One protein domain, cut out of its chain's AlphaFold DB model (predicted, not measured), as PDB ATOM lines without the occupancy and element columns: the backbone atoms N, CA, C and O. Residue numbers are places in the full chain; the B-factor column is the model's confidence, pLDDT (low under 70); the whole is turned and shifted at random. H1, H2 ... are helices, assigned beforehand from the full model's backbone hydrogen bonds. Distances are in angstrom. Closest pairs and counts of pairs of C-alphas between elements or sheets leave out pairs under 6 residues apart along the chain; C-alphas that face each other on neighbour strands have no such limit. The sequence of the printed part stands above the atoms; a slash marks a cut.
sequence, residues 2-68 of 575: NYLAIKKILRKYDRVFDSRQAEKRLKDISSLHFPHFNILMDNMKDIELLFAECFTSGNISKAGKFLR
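Overview. This is residues 2 to 68 of the 575 residues of the protein "EXS domain-containing protein" of Arcella intermedia (UniProt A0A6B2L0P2). Two separate helical pairs, joined end to end by the chain at residues 32 to 35, make an elongated, angular shape: at one end H1 and H2 lie side by side as a helical hairpin, and at the other the long helix H3 has the short helix H4 set crosswise near its last turns. Residues 38 to 43, which belong to H3, stand free, and neither H1 nor H2 touches H3 or H4. The printed part has 67 residues with four named helices in the order H1, H2, H3, H4 and no named strand, and its class is all helix. It is only just extended, close to loose, with a radius of gyration of the C-alphas of 16.8 A, and the C-alphas span 48 by 25 by 15 A along their three main axes.

Along the chain. Find C-alpha 2 at (127.292, 117.685, 145.134); from there H1 runs through residues 2 to 16, 20.8 A from first to last C-alpha. Next comes H2, residues 21 to 31, which is 15.6 A long on the same measure. Look then for C-alpha 36 at (132.864, 129.564, 147.307), where H3 begins; it is the longest helix, with 20 residues, 36 to 55, and 27.0 A from first to last C-alpha. H4, residues 60 to 67, is the shortest at 10.1 A and ends with C-alpha 67 at (143.681, 118.442, 159.660).

Arrangement. Begin with H1 and H2, a helical hairpin: they touch, and their closest C-alphas, those of Leu 10 and Ala 22, are 4.8 A apart. Their lines stand at a shallow tilt of 18 degrees, and they run opposite ways. Go on along the chain and you find H2 and H3 apart, though they follow each other. H3 touches H4 with residues 48 to 55 alone; the closest C-alphas, those of Ala 52 and Ala 63, are 5.0 A apart. The lines of H3 and H4 are about perpendicular, at 73 degrees. H1 is apart from H3 and from H4, and H2 is apart from H4. Along the backbone, every O i to N i+4 pair is within hydrogen-bond range in H2, H3 and H4, while in H1 10 of 11 are.

Size, cuts and confidence. The two C-alphas farthest apart are those of Phe 17 and Cys 54, at 49.0 A, while the first and last printed C-alphas, of Asn 2 and Arg 68, are 19.2 A apart. The printed part has no cut, and the links from H1 to H2, H2 to H3 and H3 to H4 are tight, with 4 residues each. In the B-factor column you find a mean pLDDT of 80.3 over the printed part; the model's confidence is under 70 at residue 30, residues 32 to 38, residue 66 and residue 68.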
ATOM      1  N   ASN A   2     128.050 117.710 146.401       71.44
ATOM      2  CA  ASN A   2     127.292 117.685 145.134       71.44
ATOM      3  C   ASN A   2     128.153 117.888 143.874       71.44
ATOM      4  O   ASN A   2     128.066 117.082 142.955       71.44
ATOM      5  N   TYR A   3     129.074 118.858 143.864       75.50
ATOM      6  CA  TYR A   3     130.013 119.050 142.748       75.50
ATOM      7  C   TYR A   3     130.839 117.785 142.427       75.50
ATOM      8  O   TYR A   3     130.985 117.388 141.273       75.50
ATOM      9  N   LEU A   4     131.332 117.094 143.460       74.06
ATOM     10  CA  LEU A   4     132.086 115.841 143.332       74.06
ATOM     11  C   LEU A   4     131.221 114.693 142.791       74.06
ATOM     12  O   LEU A   4     131.710 113.899 141.987       74.06
ATOM     13  N   ALA A   5     129.957 114.610 143.214       79.75
ATOM     14  CA  ALA A   5     129.000 113.636 142.696       79.75
ATOM     15  C   ALA A   5     128.708 113.885 141.207       79.75
ATOM     16  O   ALA A   5     128.813 112.954 140.409       79.75
ATOM     17  N   ILE A   6     128.466 115.143 140.821       84.19
ATOM     18  CA  ILE A   6     128.224 115.534 139.427       84.19
ATOM     19  C   ILE A   6     129.459 115.260 138.553       84.19
ATOM     20  O   ILE A   6     129.365 114.633 137.501       84.19
ATOM     21  N   LYS A   7     130.662 115.611 139.026       84.94
ATOM     22  CA  LYS A   7     131.915 115.276 138.333       84.94
ATOM     23  C   LYS A   7     132.079 113.768 138.122       84.94
ATOM     24  O   LYS A   7     132.529 113.341 137.061       84.94
ATOM     25  N   LYS A   8     131.746 112.950 139.130       89.31
ATOM     26  CA  LYS A   8     131.850 111.485 139.045       89.31
ATOM     27  C   LYS A   8     130.821 110.883 138.091       89.31
ATOM     28  O   LYS A   8     131.206 110.007 137.320       89.31
ATOM     29  N   ILE A   9     129.563 111.331 138.130       91.62
ATOM     30  CA  ILE A   9     128.516 110.792 137.252       91.62
ATOM     31  C   ILE A   9     128.766 111.185 135.796       91.62
ATOM     32  O   ILE A   9     128.698 110.317 134.936       91.62
ATOM     33  N   LEU A  10     129.189 112.424 135.524       90.50
ATOM     34  CA  LEU A  10     129.538 112.875 134.173       90.50
ATOM     35  C   LEU A  10     130.737 112.097 133.607       90.50
ATOM     36  O   LEU A  10     130.689 111.611 132.487       90.50
ATOM     37  N   ARG A  11     131.783 111.857 134.411       90.50
ATOM     38  CA  ARG A  11     132.914 110.995 134.005       90.50
ATOM     39  C   ARG A  11     132.550 109.517 133.856       90.50
ATOM     40  O   ARG A  11     133.324 108.759 133.272       90.50
ATOM     41  N   LYS A  12     131.468 109.061 134.490       91.44
ATOM     42  CA  LYS A  12     130.941 107.704 134.299       91.44
ATOM     43  C   LYS A  12     130.117 107.647 133.014       91.44
ATOM     44  O   LYS A  12     130.294 106.703 132.264       91.44
ATOM     45  N   TYR A  13     129.307 108.670 132.744       91.88
ATOM     46  CA  TYR A  13     128.563 108.842 131.497       91.88
ATOM     47  C   TYR A  13     129.499 108.830 130.283       91.88
ATOM     48  O   TYR A  13     129.334 107.983 129.414       91.88
ATOM     49  N   ASP A  14     130.548 109.656 130.292       94.12
ATOM     50  CA  ASP A  14     131.548 109.695 129.215       94.12
ATOM     51  C   ASP A  14     132.211 108.332 128.974       94.12
ATOM     52  O   ASP A  14     132.410 107.943 127.832       94.12
ATOM     53  N   ARG A  15     132.485 107.562 130.036       91.44
ATOM     54  CA  ARG A  15     133.072 106.216 129.923       91.44
ATOM     55  C   ARG A  15     132.105 105.142 129.430       91.44
ATOM     56  O   ARG A  15     132.556 104.181 128.826       91.44
ATOM     57  N   VAL A  16     130.821 105.245 129.766       94.12
ATOM     58  CA  VAL A  16     129.809 104.232 129.418       94.12
ATOM     59  C   VAL A  16     129.264 104.458 128.010       94.12
ATOM     60  O   VAL A  16     128.982 103.494 127.313       94.12
ATOM     61  N   PHE A  17     129.129 105.718 127.597       93.00
ATOM     62  CA  PHE A  17     128.526 106.107 126.321       93.00
ATOM     63  C   PHE A  17     129.544 106.662 125.310       93.00
ATOM     64  O   PHE A  17     129.134 107.300 124.347       93.00
ATOM     65  N   ASP A  18     130.847 106.478 125.562       88.88
ATOM     66  CA  ASP A  18     131.970 107.007 124.763       88.88
ATOM     67  C   ASP A  18     131.780 108.482 124.346       88.88
ATOM     68  O   ASP A  18     131.933 108.906 123.202       88.88
ATOM     69  N   SER A  19     131.361 109.277 125.327       88.56
ATOM     70  CA  SER A  19     131.035 110.695 125.193       88.56
ATOM     71  C   SER A  19     132.210 111.552 125.678       88.56
ATOM     72  O   SER A  19     133.000 111.120 126.513       88.56
ATOM     73  N   ARG A  20     132.316 112.804 125.210       87.38
ATOM     74  CA  ARG A  20     133.265 113.815 125.741       87.38
ATOM     75  C   ARG A  20     132.565 115.035 126.346       87.38
ATOM     76  O   ARG A  20     133.099 116.143 126.350       87.38
ATOM     77  N   GLN A  21     131.329 114.867 126.810       86.75
ATOM     78  CA  GLN A  21     130.514 115.980 127.294       86.75
ATOM     79  C   GLN A  21     130.811 116.371 128.744       86.75
ATOM     80  O   GLN A  21     130.467 117.490 129.133       86.75
ATOM     81  N   ALA A  22     131.445 115.511 129.551       84.31
ATOM     82  CA  ALA A  22     131.631 115.779 130.975       84.31
ATOM     83  C   ALA A  22     132.376 117.086 131.230       84.31
ATOM     84  O   ALA A  22     131.981 117.844 132.109       84.31
ATOM     85  N   GLU A  23     133.437 117.357 130.471       84.31
ATOM     86  CA  GLU A  23     134.263 118.548 130.657       84.31
ATOM     87  C   GLU A  23     133.513 119.834 130.293       84.31
ATOM     88  O   GLU A  23     133.551 120.801 131.054       84.31
ATOM     89  N   LYS A  24     132.749 119.811 129.192       85.19
ATOM     90  CA  LYS A  24     131.878 120.921 128.784       85.19
ATOM     91  C   LYS A  24     130.809 121.196 129.845       85.19
ATOM     92  O   LYS A  24     130.716 122.308 130.348       85.19
ATOM     93  N   ARG A  25     130.086 120.159 130.279       83.94
ATOM     94  CA  ARG A  25     129.045 120.276 131.314       83.94
ATOM     95  C   ARG A  25     129.615 120.690 132.673       83.94
ATOM     96  O   ARG A  25     128.968 121.428 133.405       83.94
ATOM     97  N   LEU A  26     130.826 120.252 133.027       82.62
ATOM     98  CA  LEU A  26     131.517 120.691 134.245       82.62
ATOM     99  C   LEU A  26     131.883 122.175 134.199       82.62
ATOM    100  O   LEU A  26     131.782 122.829 135.237       82.62
ATOM    101  N   LYS A  27     132.279 122.701 133.030       80.38
ATOM    102  CA  LYS A  27     132.495 124.141 132.834       80.38
ATOM    103  C   LYS A  27     131.188 124.917 132.999       80.38
ATOM    104  O   LYS A  27     131.157 125.829 133.824       80.38
ATOM    105  N   ASP A  28     130.107 124.475 132.357       81.12
ATOM    106  CA  ASP A  28     128.777 125.098 132.483       81.12
ATOM    107  C   ASP A  28     128.288 125.118 133.951       81.12
ATOM    108  O   ASP A  28     127.751 126.109 134.447       81.12
ATOM    109  N   ILE A  29     128.538 124.039 134.699       77.50
ATOM    110  CA  ILE A  29     128.193 123.936 136.127       77.50
ATOM    111  C   ILE A  29     129.105 124.796 137.003       77.50
ATOM    112  O   ILE A  29     128.656 125.316 138.019       77.50
ATOM    113  N   SER A  30     130.376 124.965 136.638       67.62
ATOM    114  CA  SER A  30     131.277 125.858 137.372       67.62
ATOM    115  C   SER A  30     130.911 127.335 137.199       67.62
ATOM    116  O   SER A  30     131.103 128.107 138.136       67.62
ATOM    117  N   SER A  31     130.316 127.713 136.057       70.31
ATOM    118  CA  SER A  31     129.734 129.047 135.852       70.31
ATOM    119  C   SER A  31     128.411 129.256 136.595       70.31
ATOM    120  O   SER A  31     128.095 130.383 136.973       70.31
ATOM    121  N   LEU A  32     127.661 128.183 136.876       69.94
ATOM    122  CA  LEU A  32     126.471 128.204 137.732       69.94
ATOM    123  C   LEU A  32     126.897 128.277 139.205       69.94
ATOM    124  O   LEU A  32     126.976 127.269 139.897       69.94
ATOM    125  N   HIS A  33     127.241 129.486 139.648       60.09
ATOM    126  CA  HIS A  33     127.494 129.904 141.032       60.09
ATOM    127  C   HIS A  33     127.716 128.774 142.071       60.09
ATOM    128  O   HIS A  33     126.909 128.530 142.966       60.09
ATOM    129  N   PHE A  34     128.921 128.193 142.049       61.81
ATOM    130  CA  PHE A  34     129.597 127.698 143.255       61.81
ATOM    131  C   PHE A  34     130.722 128.677 143.654       61.81
ATOM    132  O   PHE A  34     131.881 128.259 143.732       61.81
ATOM    133  N   PRO A  35     130.442 129.979 143.891       53.50
ATOM    134  CA  PRO A  35     131.479 131.009 144.038       53.50
ATOM    135  C   PRO A  35     132.457 130.715 145.182       53.50
ATOM    136  O   PRO A  35     133.576 131.207 145.195       53.50
ATOM    137  N   HIS A  36     132.061 129.874 146.136       58.22
ATOM    138  CA  HIS A  36     132.864 129.564 147.307       58.22
ATOM    139  C   HIS A  36     133.728 128.310 147.163       58.22
ATOM    140  O   HIS A  36     134.480 128.035 148.082       58.22
ATOM    141  N   PHE A  37     133.661 127.519 146.081       65.56
ATOM    142  CA  PHE A  37     134.443 126.271 146.044       65.56
ATOM    143  C   PHE A  37     135.947 126.522 145.898       65.56
ATOM    144  O   PHE A  37     136.722 125.963 146.665       65.56
ATOM    145  N   ASN A  38     136.355 127.373 144.951       69.19
ATOM    146  CA  ASN A  38     137.773 127.701 144.770       69.19
ATOM    147  C   ASN A  38     138.304 128.462 145.991       69.19
ATOM    148  O   ASN A  38     139.287 128.033 146.575       69.19
ATOM    149  N   ILE A  39     137.551 129.460 146.470       75.69
ATOM    150  CA  ILE A  39     137.864 130.205 147.699       75.69
ATOM    151  C   ILE A  39     137.984 129.265 148.908       75.69
ATOM    152  O   ILE A  39     138.902 129.394 149.704       75.69
ATOM    153  N   LEU A  40     137.093 128.280 149.050       73.00
ATOM    154  CA  LEU A  40     137.162 127.291 150.128       73.00
ATOM    155  C   LEU A  40     138.394 126.392 149.993       73.00
ATOM    156  O   LEU A  40     139.023 126.087 150.998       73.00
ATOM    157  N   MET A  41     138.724 125.939 148.783       75.44
ATOM    158  CA  MET A  41     139.902 125.100 148.545       75.44
ATOM    159  C   MET A  41     141.205 125.858 148.803       75.44
ATOM    160  O   MET A  41     142.147 125.261 149.328       75.44
ATOM    161  N   ASP A  42     141.242 127.146 148.471       82.19
ATOM    162  CA  ASP A  42     142.369 128.032 148.748       82.19
ATOM    163  C   ASP A  42     142.465 128.306 150.254       82.19
ATOM    164  O   ASP A  42     143.482 127.975 150.852       82.19
ATOM    165  N   ASN A  43     141.364 128.678 150.916       83.50
ATOM    166  CA  ASN A  43     141.315 128.810 152.378       83.50
ATOM    167  C   ASN A  43     141.728 127.514 153.099       83.50
ATOM    168  O   ASN A  43     142.399 127.555 154.126       83.50
ATOM    169  N   MET A  44     141.343 126.338 152.587       80.19
ATOM    170  CA  MET A  44     141.773 125.052 153.150       80.19
ATOM    171  C   MET A  44     143.283 124.843 153.013       80.19
ATOM    172  O   MET A  44     143.903 124.335 153.948       80.19
ATOM    173  N   LYS A  45     143.880 125.212 151.873       85.38
ATOM    174  CA  LYS A  45     145.337 125.166 151.688       85.38
ATOM    175  C   LYS A  45     146.043 126.165 152.592       85.38
ATOM    176  O   LYS A  45     147.039 125.791 153.200       85.38
ATOM    177  N   ASP A  46     145.519 127.378 152.711       88.75
ATOM    178  CA  ASP A  46     146.094 128.427 153.549       88.75
ATOM    179  C   ASP A  46     146.072 128.013 155.020       88.75
ATOM    180  O   ASP A  46     147.076 128.135 155.712       88.75
ATOM    181  N   ILE A  47     144.974 127.406 155.483       86.56
ATOM    182  CA  ILE A  47     144.891 126.817 156.825       86.56
ATOM    183  C   ILE A  47     145.890 125.662 156.986       86.56
ATOM    184  O   ILE A  47     146.540 125.566 158.026       86.56
ATOM    185  N   GLU A  48     146.040 124.779 155.990       86.88
ATOM    186  CA  GLU A  48     147.033 123.694 156.036       86.88
ATOM    187  C   GLU A  48     148.473 124.220 156.094       86.88
ATOM    188  O   GLU A  48     149.283 123.669 156.842       86.88
ATOM    189  N   LEU A  49     148.784 125.275 155.341       88.88
ATOM    190  CA  LEU A  49     150.086 125.941 155.323       88.88
ATOM    191  C   LEU A  49     150.366 126.638 156.652       88.88
ATOM    192  O   LEU A  49     151.391 126.361 157.272       88.88
ATOM    193  N   LEU A  50     149.420 127.446 157.133       88.12
ATOM    194  CA  LEU A  50     149.501 128.132 158.422       88.12
ATOM    195  C   LEU A  50     149.687 127.125 159.562       88.12
ATOM    196  O   LEU A  50     150.524 127.303 160.445       88.12
ATOM    197  N   PHE A  51     148.941 126.019 159.535       83.88
ATOM    198  CA  PHE A  51     149.092 124.954 160.519       83.88
ATOM    199  C   PHE A  51     150.452 124.263 160.397       83.88
ATOM    200  O   PHE A  51     151.064 123.922 161.409       83.88
ATOM    201  N   ALA A  52     150.942 124.039 159.176       86.31
ATOM    202  CA  ALA A  52     152.237 123.411 158.969       86.31
ATOM    203  C   ALA A  52     153.379 124.269 159.519       86.31
ATOM    204  O   ALA A  52     154.252 123.763 160.228       86.31
ATOM    205  N   GLU A  53     153.345 125.564 159.230       86.56
ATOM    206  CA  GLU A  53     154.316 126.542 159.705       86.56
ATOM    207  C   GLU A  53     154.295 126.649 161.233       86.56
ATOM    208  O   GLU A  53     155.326 126.459 161.881       86.56
ATOM    209  N   CYS A  54     153.109 126.821 161.818       80.38
ATOM    210  CA  CYS A  54     152.951 126.989 163.259       80.38
ATOM    211  C   CYS A  54     153.205 125.705 164.066       80.38
ATOM    212  O   CYS A  54     153.654 125.793 165.206       80.38
ATOM    213  N   PHE A  55     152.908 124.514 163.526       75.50
ATOM    214  CA  PHE A  55     152.813 123.290 164.343       75.50
ATOM    215  C   PHE A  55     153.657 122.115 163.887       75.50
ATOM    216  O   PHE A  55     154.008 121.272 164.715       75.50
ATOM    217  N   THR A  56     154.010 122.032 162.606       79.06
ATOM    218  CA  THR A  56     154.748 120.887 162.055       79.06
ATOM    219  C   THR A  56     156.100 121.276 161.462       79.06
ATOM    220  O   THR A  56     156.680 120.489 160.713       79.06
ATOM    221  N   SER A  57     156.629 122.452 161.828       82.69
ATOM    222  CA  SER A  57     157.904 122.995 161.329       82.69
ATOM    223  C   SER A  57     157.957 123.065 159.796       82.69
ATOM    224  O   SER A  57     158.958 122.696 159.185       82.69
ATOM    225  N   GLY A  58     156.850 123.467 159.169       80.25
ATOM    226  CA  GLY A  58     156.697 123.543 157.714       80.25
ATOM    227  C   GLY A  58     156.348 122.214 157.032       80.25
ATOM    228  O   GLY A  58     156.234 122.159 155.808       80.25
ATOM    229  N   ASN A  59     156.142 121.115 157.771       82.31
ATOM    230  CA  ASN A  59     155.789 119.828 157.167       82.31
ATOM    231  C   ASN A  59     154.287 119.743 156.831       82.31
ATOM    232  O   ASN A  59     153.468 119.287 157.640       82.31
ATOM    233  N   ILE A  60     153.943 120.117 155.596       83.19
ATOM    234  CA  ILE A  60     152.569 120.112 155.063       83.19
ATOM    235  C   ILE A  60     151.936 118.710 155.111       83.19
ATOM    236  O   ILE A  60     150.740 118.574 155.348       83.19
ATOM    237  N   SER A  61     152.718 117.634 154.958       78.25
ATOM    238  CA  SER A  61     152.186 116.264 155.017       78.25
ATOM    239  C   SER A  61     151.696 115.894 156.421       78.25
ATOM    240  O   SER A  61     150.618 115.316 156.573       78.25
ATOM    241  N   LYS A  62     152.456 116.261 157.465       75.19
ATOM    242  CA  LYS A  62     152.037 116.084 158.866       75.19
ATOM    243  C   LYS A  62     150.817 116.952 159.192       75.19
ATOM    244  O   LYS A  62     149.891 116.454 159.827       75.19
ATOM    245  N   ALA A  63     150.789 118.197 158.712       79.19
ATOM    246  CA  ALA A  63     149.654 119.105 158.891       79.19
ATOM    247  C   ALA A  63     148.385 118.554 158.229       79.19
ATOM    248  O   ALA A  63     147.353 118.416 158.881       79.19
ATOM    249  N   GLY A  64     148.486 118.112 156.974       75.31
ATOM    250  CA  GLY A  64     147.384 117.494 156.244       75.31
ATOM    251  C   GLY A  64     146.872 116.211 156.902       75.31
ATOM    252  O   GLY A  64     145.669 115.982 156.916       75.31
ATOM    253  N   LYS A  65     147.739 115.380 157.501       72.31
ATOM    254  CA  LYS A  65     147.301 114.202 158.280       72.31
ATOM    255  C   LYS A  65     146.549 114.570 159.561       72.31
ATOM    256  O   LYS A  65     145.692 113.806 159.981       72.31
ATOM    257  N   PHE A  66     146.891 115.694 160.188       67.94
ATOM    258  CA  PHE A  66     146.234 116.164 161.407       67.94
ATOM    259  C   PHE A  66     144.890 116.842 161.109       67.94
ATOM    260  O   PHE A  66     143.921 116.648 161.837       67.94
ATOM    261  N   LEU A  67     144.839 117.632 160.034       71.06
ATOM    262  CA  LEU A  67     143.681 118.442 159.660       71.06
ATOM    263  C   LEU A  67     142.637 117.671 158.852       71.06
ATOM    264  O   LEU A  67     141.443 117.958 158.949       71.06
ATOM    265  N   ARG A  68     143.057 116.701 158.032       68.94
ATOM    266  CA  ARG A  68     142.120 115.940 157.202       68.94
ATOM    267  C   ARG A  68     141.532 114.784 158.006       68.94
ATOM    268  O   ARG A  68     142.284 114.015 158.602       68.94
TER     269      ARG A  68